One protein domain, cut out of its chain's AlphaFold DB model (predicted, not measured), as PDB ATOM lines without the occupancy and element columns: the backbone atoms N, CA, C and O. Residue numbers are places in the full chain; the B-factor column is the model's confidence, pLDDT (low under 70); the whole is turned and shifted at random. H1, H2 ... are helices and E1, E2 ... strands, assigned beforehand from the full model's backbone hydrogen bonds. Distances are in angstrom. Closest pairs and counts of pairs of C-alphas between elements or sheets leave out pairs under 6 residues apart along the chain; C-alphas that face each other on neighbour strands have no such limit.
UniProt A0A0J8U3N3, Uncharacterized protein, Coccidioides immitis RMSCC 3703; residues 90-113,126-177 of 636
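AT A GLANCE: This is residues 90 to 113 and 126 to 177 of the 636 residues of an uncharacterized protein of Coccidioides immitis RMSCC 3703 (UniProt A0A0J8U3N3). The longest helix, H3, a short strand, E1, and helices H2 and H1 make a loose row in that order, with E1 between H3 and H2, and H1 crossing H2. Residues 128 to 133 stick out. The printed part has 76 residues, 38 of them in named elements, in chain order H1, H2, E1, H3, and these 38 are mostly helix, 35 in helices and 3 in the strand; the whole is only just compact, close to loose: radius of gyration of the C-alphas 13.6 A, spans 35 by 30 by 25 A.

HOW THE PARTS SIT: H3, residues 162 to 175, touches no helix. Its closest C-alpha to E1, residues 153 to 155, is Ile 172, 7.7 A from Val 155. E1 pairs with no named strand; its residues 154 to 155 pair, parallel, with residues 90 to 91. The closest C-alphas of E1 and H2, residues 135 to 145, are Val 154 and Ala 143, 7.1 A apart. H1, residues 104 to 113, touches H2, closest C-alphas Ile 107 and Tyr 142, 6.1 A, only just about perpendicular at 70.3 degrees. H3 is apart from H1 and H2. In H1, H2 and H3 every O i to N i+4 pair is within hydrogen-bond range.

IN THESE COORDINATES: H3 is 19.8 A long, H2 15.4 A, H1 14.1 A and E1 6.7 A. C-alpha 104 is at (-45.167, -42.401, 56.715), C-alpha 175 at (-50.054, -27.141, 29.236).

THE WHOLE: Residues 114 to 125 are not printed; C-alphas 113 and 126 are 11.2 A apart. Residues 90 to 103 hold no named element. Residues 93 to 101 and 160 to 164 are among the 25 with pLDDT under 70.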
ATOM      1  N   PHE A  90     -52.644 -30.777  37.563       73.62
ATOM      2  CA  PHE A  90     -52.149 -31.916  38.339       73.62
ATOM      3  C   PHE A  90     -51.693 -33.021  37.390       73.62
ATOM      4  O   PHE A  90     -52.498 -33.836  36.943       73.62
ATOM      5  N   GLU A  91     -50.397 -33.028  37.067       68.38
ATOM      6  CA  GLU A  91     -49.829 -33.910  36.049       68.38
ATOM      7  C   GLU A  91     -48.616 -34.669  36.589       68.38
ATOM      8  O   GLU A  91     -47.526 -34.123  36.783       68.38
ATOM      9  N   ILE A  92     -48.818 -35.965  36.818       72.31
ATOM     10  CA  ILE A  92     -47.777 -36.909  37.209       72.31
ATOM     11  C   ILE A  92     -47.872 -38.163  36.323       72.31
ATOM     12  O   ILE A  92     -48.979 -38.605  36.024       72.31
ATOM     13  N   PRO A  93     -46.743 -38.755  35.894       54.94
ATOM     14  CA  PRO A  93     -46.716 -39.784  34.845       54.94
ATOM     15  C   PRO A  93     -47.169 -41.187  35.287       54.94
ATOM     16  O   PRO A  93     -46.924 -42.156  34.573       54.94
ATOM     17  N   PHE A  94     -47.796 -41.326  36.459       57.06
ATOM     18  CA  PHE A  94     -48.171 -42.625  37.013       57.06
ATOM     19  C   PHE A  94     -49.534 -42.572  37.705       57.06
ATOM     20  O   PHE A  94     -49.816 -41.648  38.473       57.06
ATOM     21  N   ASP A  95     -50.348 -43.602  37.467       47.19
ATOM     22  CA  ASP A  95     -51.625 -43.809  38.146       47.19
ATOM     23  C   ASP A  95     -51.443 -44.084  39.648       47.19
ATOM     24  O   ASP A  95     -50.366 -44.460  40.120       47.19
ATOM     25  N   ARG A  96     -52.519 -43.902  40.430       50.47
ATOM     26  CA  ARG A  96     -52.512 -44.178  41.877       50.47
ATOM     27  C   ARG A  96     -52.074 -45.619  42.145       50.47
ATOM     28  O   ARG A  96     -52.807 -46.562  41.859       50.47
ATOM     29  N   TYR A  97     -50.927 -45.787  42.795       51.03
ATOM     30  CA  TYR A  97     -50.506 -47.082  43.314       51.03
ATOM     31  C   TYR A  97     -51.321 -47.431  44.565       51.03
ATOM     32  O   TYR A  97     -51.147 -46.833  45.626       51.03
ATOM     33  N   PHE A  98     -52.199 -48.431  44.456       44.53
ATOM     34  CA  PHE A  98     -53.065 -48.887  45.553       44.53
ATOM     35  C   PHE A  98     -52.314 -49.583  46.709       44.53
ATOM     36  O   PHE A  98     -52.919 -49.903  47.729       44.53
ATOM     37  N   SER A  99     -51.000 -49.804  46.587       56.91
ATOM     38  CA  SER A  99     -50.192 -50.589  47.532       56.91
ATOM     39  C   SER A  99     -48.928 -49.879  48.049       56.91
ATOM     40  O   SER A  99     -47.954 -50.542  48.404       56.91
ATOM     41  N   PHE A 100     -48.921 -48.542  48.151       67.88
ATOM     42  CA  PHE A 100     -47.837 -47.819  48.836       67.88
ATOM     43  C   PHE A 100     -47.823 -48.164  50.337       67.88
ATOM     44  O   PHE A 100     -48.817 -47.949  51.034       67.88
ATOM     45  N   ARG A 101     -46.710 -48.709  50.849       68.31
ATOM     46  CA  ARG A 101     -46.555 -49.105  52.260       68.31
ATOM     47  C   ARG A 101     -45.245 -48.589  52.853       68.31
ATOM     48  O   ARG A 101     -44.211 -48.593  52.190       68.31
ATOM     49  N   GLY A 102     -45.291 -48.211  54.129       71.00
ATOM     50  CA  GLY A 102     -44.152 -47.636  54.851       71.00
ATOM     51  C   GLY A 102     -43.863 -46.182  54.455       71.00
ATOM     52  O   GLY A 102     -44.577 -45.596  53.650       71.00
ATOM     53  N   ARG A 103     -42.801 -45.592  55.027       81.94
ATOM     54  CA  ARG A 103     -42.351 -44.202  54.770       81.94
ATOM     55  C   ARG A 103     -43.317 -43.096  55.233       81.94
ATOM     56  O   ARG A 103     -43.166 -41.958  54.794       81.94
ATOM     57  N   GLN A 104     -44.243 -43.393  56.147       82.62
ATOM     58  CA  GLN A 104     -45.167 -42.401  56.715       82.62
ATOM     59  C   GLN A 104     -44.420 -41.210  57.331       82.62
ATOM     60  O   GLN A 104     -44.699 -40.072  56.972       82.62
ATOM     61  N   GLU A 105     -43.378 -41.484  58.121       84.38
ATOM     62  CA  GLU A 105     -42.516 -40.466  58.738       84.38
ATOM     63  C   GLU A 105     -41.839 -39.549  57.705       84.38
ATOM     64  O   GLU A 105     -41.707 -38.346  57.913       84.38
ATOM     65  N   LEU A 106     -41.431 -40.096  56.552       87.31
ATOM     66  CA  LEU A 106     -40.819 -39.315  55.474       87.31
ATOM     67  C   LEU A 106     -41.847 -38.391  54.806       87.31
ATOM     68  O   LEU A 106     -41.529 -37.244  54.499       87.31
ATOM     69  N   ILE A 107     -43.068 -38.885  54.584       88.62
ATOM     70  CA  ILE A 107     -44.166 -38.081  54.035       88.62
ATOM     71  C   ILE A 107     -44.553 -36.976  55.024       88.62
ATOM     72  O   ILE A 107     -44.671 -35.825  54.621       88.62
ATOM     73  N   GLU A 108     -44.659 -37.290  56.314       87.31
ATOM     74  CA  GLU A 108     -44.928 -36.316  57.380       87.31
ATOM     75  C   GLU A 108     -43.813 -35.264  57.489       87.31
ATOM     76  O   GLU A 108     -44.090 -34.073  57.636       87.31
ATOM     77  N   SER A 109     -42.548 -35.670  57.323       91.12
ATOM     78  CA  SER A 109     -41.400 -34.757  57.248       91.12
ATOM     79  C   SER A 109     -41.518 -33.781  56.074       91.12
ATOM     80  O   SER A 109     -41.328 -32.576  56.250       91.12
ATOM     81  N   MET A 110     -41.891 -34.261  54.881       90.38
ATOM     82  CA  MET A 110     -42.163 -33.387  53.732       90.38
ATOM     83  C   MET A 110     -43.360 -32.466  53.989       90.38
ATOM     84  O   MET A 110     -43.305 -31.282  53.668       90.38
ATOM     85  N   GLU A 111     -44.446 -32.979  54.578       88.94
ATOM     86  CA  GLU A 111     -45.644 -32.191  54.898       88.94
ATOM     87  C   GLU A 111     -45.314 -31.048  55.860       88.94
ATOM     88  O   GLU A 111     -45.737 -29.917  55.608       88.94
ATOM     89  N   LYS A 112     -44.492 -31.324  56.881       87.75
ATOM     90  CA  LYS A 112     -43.983 -30.342  57.845       87.75
ATOM     91  C   LYS A 112     -42.992 -29.353  57.232       87.75
ATOM     92  O   LYS A 112     -42.971 -28.193  57.630       87.75
ATOM     93  N   TYR A 113     -42.152 -29.780  56.293       88.31
ATOM     94  CA  TYR A 113     -41.220 -28.880  55.610       88.31
ATOM     95  C   TYR A 113     -41.973 -27.899  54.705       88.31
ATOM     96  O   TYR A 113     -41.826 -26.687  54.825       88.31
ATOM     97  N   ALA A 126     -34.695 -31.947  48.873       89.75
ATOM     98  CA  ALA A 126     -33.885 -32.921  48.148       89.75
ATOM     99  C   ALA A 126     -34.092 -34.336  48.707       89.75
ATOM    100  O   ALA A 126     -33.813 -34.611  49.873       89.75
ATOM    101  N   LEU A 127     -34.533 -35.261  47.852       86.25
ATOM    102  CA  LEU A 127     -34.557 -36.689  48.164       86.25
ATOM    103  C   LEU A 127     -33.298 -37.364  47.640       86.25
ATOM    104  O   LEU A 127     -33.157 -37.607  46.441       86.25
ATOM    105  N   THR A 128     -32.399 -37.718  48.548       82.94
ATOM    106  CA  THR A 128     -31.171 -38.446  48.225       82.94
ATOM    107  C   THR A 128     -31.275 -39.900  48.657       82.94
ATOM    108  O   THR A 128     -31.909 -40.229  49.655       82.94
ATOM    109  N   GLY A 129     -30.648 -40.791  47.899       72.19
ATOM    110  CA  GLY A 129     -30.671 -42.221  48.179       72.19
ATOM    111  C   GLY A 129     -30.344 -43.043  46.942       72.19
ATOM    112  O   GLY A 129     -30.349 -42.538  45.816       72.19
ATOM    113  N   LEU A 130     -30.094 -44.326  47.146       56.06
ATOM    114  CA  LEU A 130     -29.677 -45.276  46.115       56.06
ATOM    115  C   LEU A 130     -30.726 -45.449  45.004       56.06
ATOM    116  O   LEU A 130     -31.915 -45.173  45.207       56.06
ATOM    117  N   GLY A 131     -30.308 -45.844  43.800       54.78
ATOM    118  CA  GLY A 131     -31.233 -46.158  42.700       54.78
ATOM    119  C   GLY A 131     -32.264 -47.208  43.139       54.78
ATOM    120  O   GLY A 131     -31.941 -48.090  43.917       54.78
ATOM    121  N   GLY A 132     -33.531 -47.078  42.741       59.06
ATOM    122  CA  GLY A 132     -34.573 -48.048  43.125       59.06
ATOM    123  C   GLY A 132     -35.108 -47.962  44.566       59.06
ATOM    124  O   GLY A 132     -36.149 -48.540  44.844       59.06
ATOM    125  N   SER A 133     -34.516 -47.160  45.461       74.56
ATOM    126  CA  SER A 133     -34.973 -46.981  46.864       74.56
ATOM    127  C   SER A 133     -36.363 -46.344  47.055       74.56
ATOM    128  O   SER A 133     -36.764 -46.036  48.178       74.56
ATOM    129  N   GLY A 134     -37.107 -46.113  45.972       73.38
ATOM    130  CA  GLY A 134     -38.452 -45.547  46.026       73.38
ATOM    131  C   GLY A 134     -38.499 -44.024  46.156       73.38
ATOM    132  O   GLY A 134     -39.554 -43.499  46.493       73.38
ATOM    133  N   LYS A 135     -37.407 -43.294  45.871       85.12
ATOM    134  CA  LYS A 135     -37.382 -41.812  45.901       85.12
ATOM    135  C   LYS A 135     -38.473 -41.199  45.029       85.12
ATOM    136  O   LYS A 135     -39.291 -40.428  45.515       85.12
ATOM    137  N   THR A 136     -38.511 -41.609  43.760       83.00
ATOM    138  CA  THR A 136     -39.510 -41.154  42.790       83.00
ATOM    139  C   THR A 136     -40.916 -41.498  43.276       83.00
ATOM    140  O   THR A 136     -41.766 -40.622  43.338       83.00
ATOM    141  N   HIS A 137     -41.139 -42.731  43.741       80.44
ATOM    142  CA  HIS A 137     -42.432 -43.160  44.285       80.44
ATOM    143  C   HIS A 137     -42.849 -42.380  45.544       80.44
ATOM    144  O   HIS A 137     -44.019 -42.054  45.691       80.44
ATOM    145  N   SER A 138     -41.911 -42.025  46.428       85.75
ATOM    146  CA  SER A 138     -42.194 -41.250  47.646       85.75
ATOM    147  C   SER A 138     -42.562 -39.801  47.316       85.75
ATOM    148  O   SER A 138     -43.522 -39.272  47.870       85.75
ATOM    149  N   ALA A 139     -41.846 -39.180  46.371       88.12
ATOM    150  CA  ALA A 139     -42.170 -37.845  45.868       88.12
ATOM    151  C   ALA A 139     -43.550 -37.812  45.188       88.12
ATOM    152  O   ALA A 139     -44.357 -36.923  45.456       88.12
ATOM    153  N   LEU A 140     -43.846 -38.812  44.354       84.69
ATOM    154  CA  LEU A 140     -45.139 -38.951  43.682       84.69
ATOM    155  C   LEU A 140     -46.280 -39.194  44.678       84.69
ATOM    156  O   LEU A 140     -47.341 -38.590  44.552       84.69
ATOM    157  N   GLN A 141     -46.056 -40.025  45.697       83.00
ATOM    158  CA  GLN A 141     -47.046 -40.284  46.740       83.00
ATOM    159  C   GLN A 141     -47.348 -39.024  47.560       83.00
ATOM    160  O   GLN A 141     -48.514 -38.744  47.847       83.00
ATOM    161  N   TYR A 142     -46.321 -38.241  47.905       87.69
ATOM    162  CA  TYR A 142     -46.496 -36.943  48.554       87.69
ATOM    163  C   TYR A 142     -47.345 -35.996  47.691       87.69
ATOM    164  O   TYR A 142     -48.320 -35.426  48.188       87.69
ATOM    165  N   ALA A 143     -47.010 -35.877  46.400       87.62
ATOM    166  CA  ALA A 143     -47.737 -35.056  45.435       87.62
ATOM    167  C   ALA A 143     -49.211 -35.476  45.304       87.62
ATOM    168  O   ALA A 143     -50.097 -34.628  45.368       87.62
ATOM    169  N   LEU A 144     -49.488 -36.780  45.200       79.75
ATOM    170  CA  LEU A 144     -50.844 -37.343  45.163       79.75
ATOM    171  C   LEU A 144     -51.651 -37.024  46.421       79.75
ATOM    172  O   LEU A 144     -52.798 -36.583  46.321       79.75
ATOM    173  N   ARG A 145     -51.054 -37.230  47.601       81.94
ATOM    174  CA  ARG A 145     -51.702 -36.985  48.899       81.94
ATOM    175  C   ARG A 145     -52.010 -35.504  49.112       81.94
ATOM    176  O   ARG A 145     -53.063 -35.170  49.644       81.94
ATOM    177  N   ASN A 146     -51.127 -34.626  48.643       82.19
ATOM    178  CA  ASN A 146     -51.219 -33.179  48.828       82.19
ATOM    179  C   ASN A 146     -51.733 -32.437  47.583       82.19
ATOM    180  O   ASN A 146     -51.610 -31.216  47.513       82.19
ATOM    181  N   ARG A 147     -52.345 -33.132  46.611       75.56
ATOM    182  CA  ARG A 147     -52.766 -32.538  45.326       75.56
ATOM    183  C   ARG A 147     -53.626 -31.282  45.466       75.56
ATOM    184  O   ARG A 147     -53.497 -30.353  44.686       75.56
ATOM    185  N   PHE A 148     -54.476 -31.245  46.489       75.19
ATOM    186  CA  PHE A 148     -55.394 -30.135  46.746       75.19
ATOM    187  C   PHE A 148     -54.769 -28.995  47.562       75.19
ATOM    188  O   PHE A 148     -55.363 -27.926  47.670       75.19
ATOM    189  N   LYS A 149     -53.578 -29.207  48.137       79.88
ATOM    190  CA  LYS A 149     -52.832 -28.178  48.875       79.88
ATOM    191  C   LYS A 149     -52.262 -27.119  47.924       79.88
ATOM    192  O   LYS A 149     -52.204 -25.943  48.277       79.88
ATOM    193  N   TYR A 150     -51.862 -27.525  46.720       81.56
ATOM    194  CA  TYR A 150     -51.213 -26.667  45.727       81.56
ATOM    195  C   TYR A 150     -52.237 -26.104  44.736       81.56
ATOM    196  O   TYR A 150     -52.491 -26.691  43.689       81.56
ATOM    197  N   LYS A 151     -52.827 -24.948  45.075       69.12
ATOM    198  CA  LYS A 151     -53.925 -24.322  44.310       69.12
ATOM    199  C   LYS A 151     -53.576 -23.946  42.865       69.12
ATOM    200  O   LYS A 151     -54.485 -23.822  42.058       69.12
ATOM    201  N   THR A 152     -52.293 -23.760  42.556       73.69
ATOM    202  CA  THR A 152     -51.796 -23.418  41.209       73.69
ATOM    203  C   THR A 152     -51.449 -24.660  40.379       73.69
ATOM    204  O   THR A 152     -51.480 -24.614  39.156       73.69
ATOM    205  N   GLY A 153     -51.136 -25.782  41.033       81.12
ATOM    206  CA  GLY A 153     -50.832 -27.052  40.378       81.12
ATOM    207  C   GLY A 153     -49.557 -27.754  40.863       81.12
ATOM    208  O   GLY A 153     -48.768 -27.217  41.641       81.12
ATOM    209  N   VAL A 154     -49.378 -28.989  40.397       84.81
ATOM    210  CA  VAL A 154     -48.236 -29.882  40.592       84.81
ATOM    211  C   VAL A 154     -47.832 -30.452  39.232       84.81
ATOM    212  O   VAL A 154     -48.653 -31.053  38.537       84.81
ATOM    213  N   VAL A 155     -46.555 -30.298  38.878       86.06
ATOM    214  CA  VAL A 155     -45.982 -30.767  37.607       86.06
ATOM    215  C   VAL A 155     -44.757 -31.650  37.836       86.06
ATOM    216  O   VAL A 155     -43.984 -31.437  38.771       86.06
ATOM    217  N   TYR A 156     -44.573 -32.637  36.962       86.56
ATOM    218  CA  TYR A 156     -43.418 -33.532  36.958       86.56
ATOM    219  C   TYR A 156     -42.480 -33.240  35.779       86.56
ATOM    220  O   TYR A 156     -42.934 -33.158  34.637       86.56
ATOM    221  N   PHE A 157     -41.173 -33.174  36.061       85.69
ATOM    222  CA  PHE A 157     -40.104 -33.068  35.064       85.69
ATOM    223  C   PHE A 157     -39.179 -34.288  35.117       85.69
ATOM    224  O   PHE A 157     -38.601 -34.611  36.159       85.69
ATOM    225  N   ASN A 158     -38.974 -34.930  33.973       78.31
ATOM    226  CA  ASN A 158     -38.023 -36.009  33.787       78.31
ATOM    227  C   ASN A 158     -36.634 -35.459  33.444       78.31
ATOM    228  O   ASN A 158     -36.257 -35.323  32.283       78.31
ATOM    229  N   ALA A 159     -35.833 -35.208  34.475       83.62
ATOM    230  CA  ALA A 159     -34.451 -34.760  34.323       83.62
ATOM    231  C   ALA A 159     -33.439 -35.907  34.087       83.62
ATOM    232  O   ALA A 159     -32.263 -35.762  34.416       83.62
ATOM    233  N   SER A 160     -33.859 -37.059  33.544       69.75
ATOM    234  CA  SER A 160     -32.954 -38.192  33.267       69.75
ATOM    235  C   SER A 160     -31.896 -37.890  32.196       69.75
ATOM    236  O   SER A 160     -30.826 -38.495  32.193       69.75
ATOM    237  N   SER A 161     -32.187 -36.952  31.293       62.38
ATOM    238  CA  SER A 161     -31.294 -36.453  30.250       62.38
ATOM    239  C   SER A 161     -31.683 -35.021  29.872       62.38
ATOM    240  O   SER A 161     -32.793 -34.572  30.156       62.38
ATOM    241  N   ASN A 162     -30.800 -34.299  29.179       60.78
ATOM    242  CA  ASN A 162     -31.123 -32.960  28.674       60.78
ATOM    243  C   ASN A 162     -32.293 -32.996  27.666       60.78
ATOM    244  O   ASN A 162     -33.127 -32.099  27.653       60.78
ATOM    245  N   ILE A 163     -32.398 -34.066  26.870       53.44
ATOM    246  CA  ILE A 163     -33.445 -34.239  25.854       53.44
ATOM    247  C   ILE A 163     -34.811 -34.451  26.512       53.44
ATOM    248  O   ILE A 163     -35.763 -33.751  26.181       53.44
ATOM    249  N   THR A 164     -34.900 -35.381  27.467       60.69
ATOM    250  CA  THR A 164     -36.144 -35.656  28.209       60.69
ATOM    251  C   THR A 164     -36.589 -34.445  29.018       60.69
ATOM    252  O   THR A 164     -37.771 -34.111  29.012       60.69
ATOM    253  N   LEU A 165     -35.639 -33.721  29.611       70.12
ATOM    254  CA  LEU A 165     -35.921 -32.486  30.330       70.12
ATOM    255  C   LEU A 165     -36.449 -31.387  29.396       70.12
ATOM    256  O   LEU A 165     -37.450 -30.751  29.713       70.12
ATOM    257  N   ARG A 166     -35.818 -31.177  28.231       63.69
ATOM    258  CA  ARG A 166     -36.289 -30.218  27.218       63.69
ATOM    259  C   ARG A 166     -37.676 -30.578  26.696       63.69
ATOM    260  O   ARG A 166     -38.500 -29.680  26.558       63.69
ATOM    261  N   ALA A 167     -37.939 -31.855  26.428       61.12
ATOM    262  CA  ALA A 167     -39.254 -32.320  25.994       61.12
ATOM    263  C   ALA A 167     -40.329 -32.041  27.057       61.12
ATOM    264  O   ALA A 167     -41.402 -31.543  26.724       61.12
ATOM    265  N   ASP A 168     -40.023 -32.272  28.335       74.56
ATOM    266  CA  ASP A 168     -40.946 -31.966  29.430       74.56
ATOM    267  C   ASP A 168     -41.148 -30.462  29.651       74.56
ATOM    268  O   ASP A 168     -42.261 -30.047  29.968       74.56
ATOM    269  N   PHE A 169     -40.125 -29.633  29.421       77.94
ATOM    270  CA  PHE A 169     -40.289 -28.177  29.395       77.94
ATOM    271  C   PHE A 169     -41.239 -27.716  28.286       77.94
ATOM    272  O   PHE A 169     -42.096 -26.883  28.563       77.94
ATOM    273  N   HIS A 170     -41.142 -28.276  27.075       66.50
ATOM    274  CA  HIS A 170     -42.081 -27.962  25.989       66.50
ATOM    275  C   HIS A 170     -43.502 -28.433  26.331       66.50
ATOM    276  O   HIS A 170     -44.444 -27.653  26.263       66.50
ATOM    277  N   ARG A 171     -43.649 -29.672  26.818       78.44
ATOM    278  CA  ARG A 171     -44.944 -30.223  27.251       78.44
ATOM    279  C   ARG A 171     -45.626 -29.347  28.310       78.44
ATOM    280  O   ARG A 171     -46.831 -29.118  28.236       78.44
ATOM    281  N   ILE A 172     -44.874 -28.879  29.309       75.69
ATOM    282  CA  ILE A 172     -45.406 -28.053  30.404       75.69
ATOM    283  C   ILE A 172     -45.677 -26.619  29.946       75.69
ATOM    284  O   ILE A 172     -46.662 -26.032  30.387       75.69
ATOM    285  N   HIS A 173     -44.861 -26.075  29.040       70.50
ATOM    286  CA  HIS A 173     -45.127 -24.799  28.379       70.50
ATOM    287  C   HIS A 173     -46.495 -24.812  27.679       70.50
ATOM    288  O   HIS A 173     -47.324 -23.944  27.955       70.50
ATOM    289  N   ASP A 174     -46.764 -25.840  26.870       65.56
ATOM    290  CA  ASP A 174     -48.037 -25.988  26.152       65.56
ATOM    291  C   ASP A 174     -49.218 -26.160  27.118       65.56
ATOM    292  O   ASP A 174     -50.294 -25.602  26.918       65.56
ATOM    293  N   ARG A 175     -49.019 -26.900  28.216       64.44
ATOM    294  CA  ARG A 175     -50.054 -27.141  29.236       64.44
ATOM    295  C   ARG A 175     -50.384 -25.929  30.096       64.44
ATOM    296  O   ARG A 175     -51.546 -25.743  30.440       64.44
ATOM    297  N   LEU A 176     -49.380 -25.135  30.459       70.62
ATOM    298  CA  LEU A 176     -49.568 -23.895  31.211       70.62
ATOM    299  C   LEU A 176     -50.134 -22.771  30.337       70.62
ATOM    300  O   LEU A 176     -50.444 -21.706  30.865       70.62
ATOM    301  N   ASN A 177     -50.274 -23.006  29.026       63.25
ATOM    302  CA  ASN A 177     -50.753 -22.022  28.062       63.25
ATOM    303  C   ASN A 177     -49.979 -20.695  28.189       63.25
ATOM    304  O   ASN A 177     -50.538 -19.607  28.015       63.25
TER     305      ASN A 177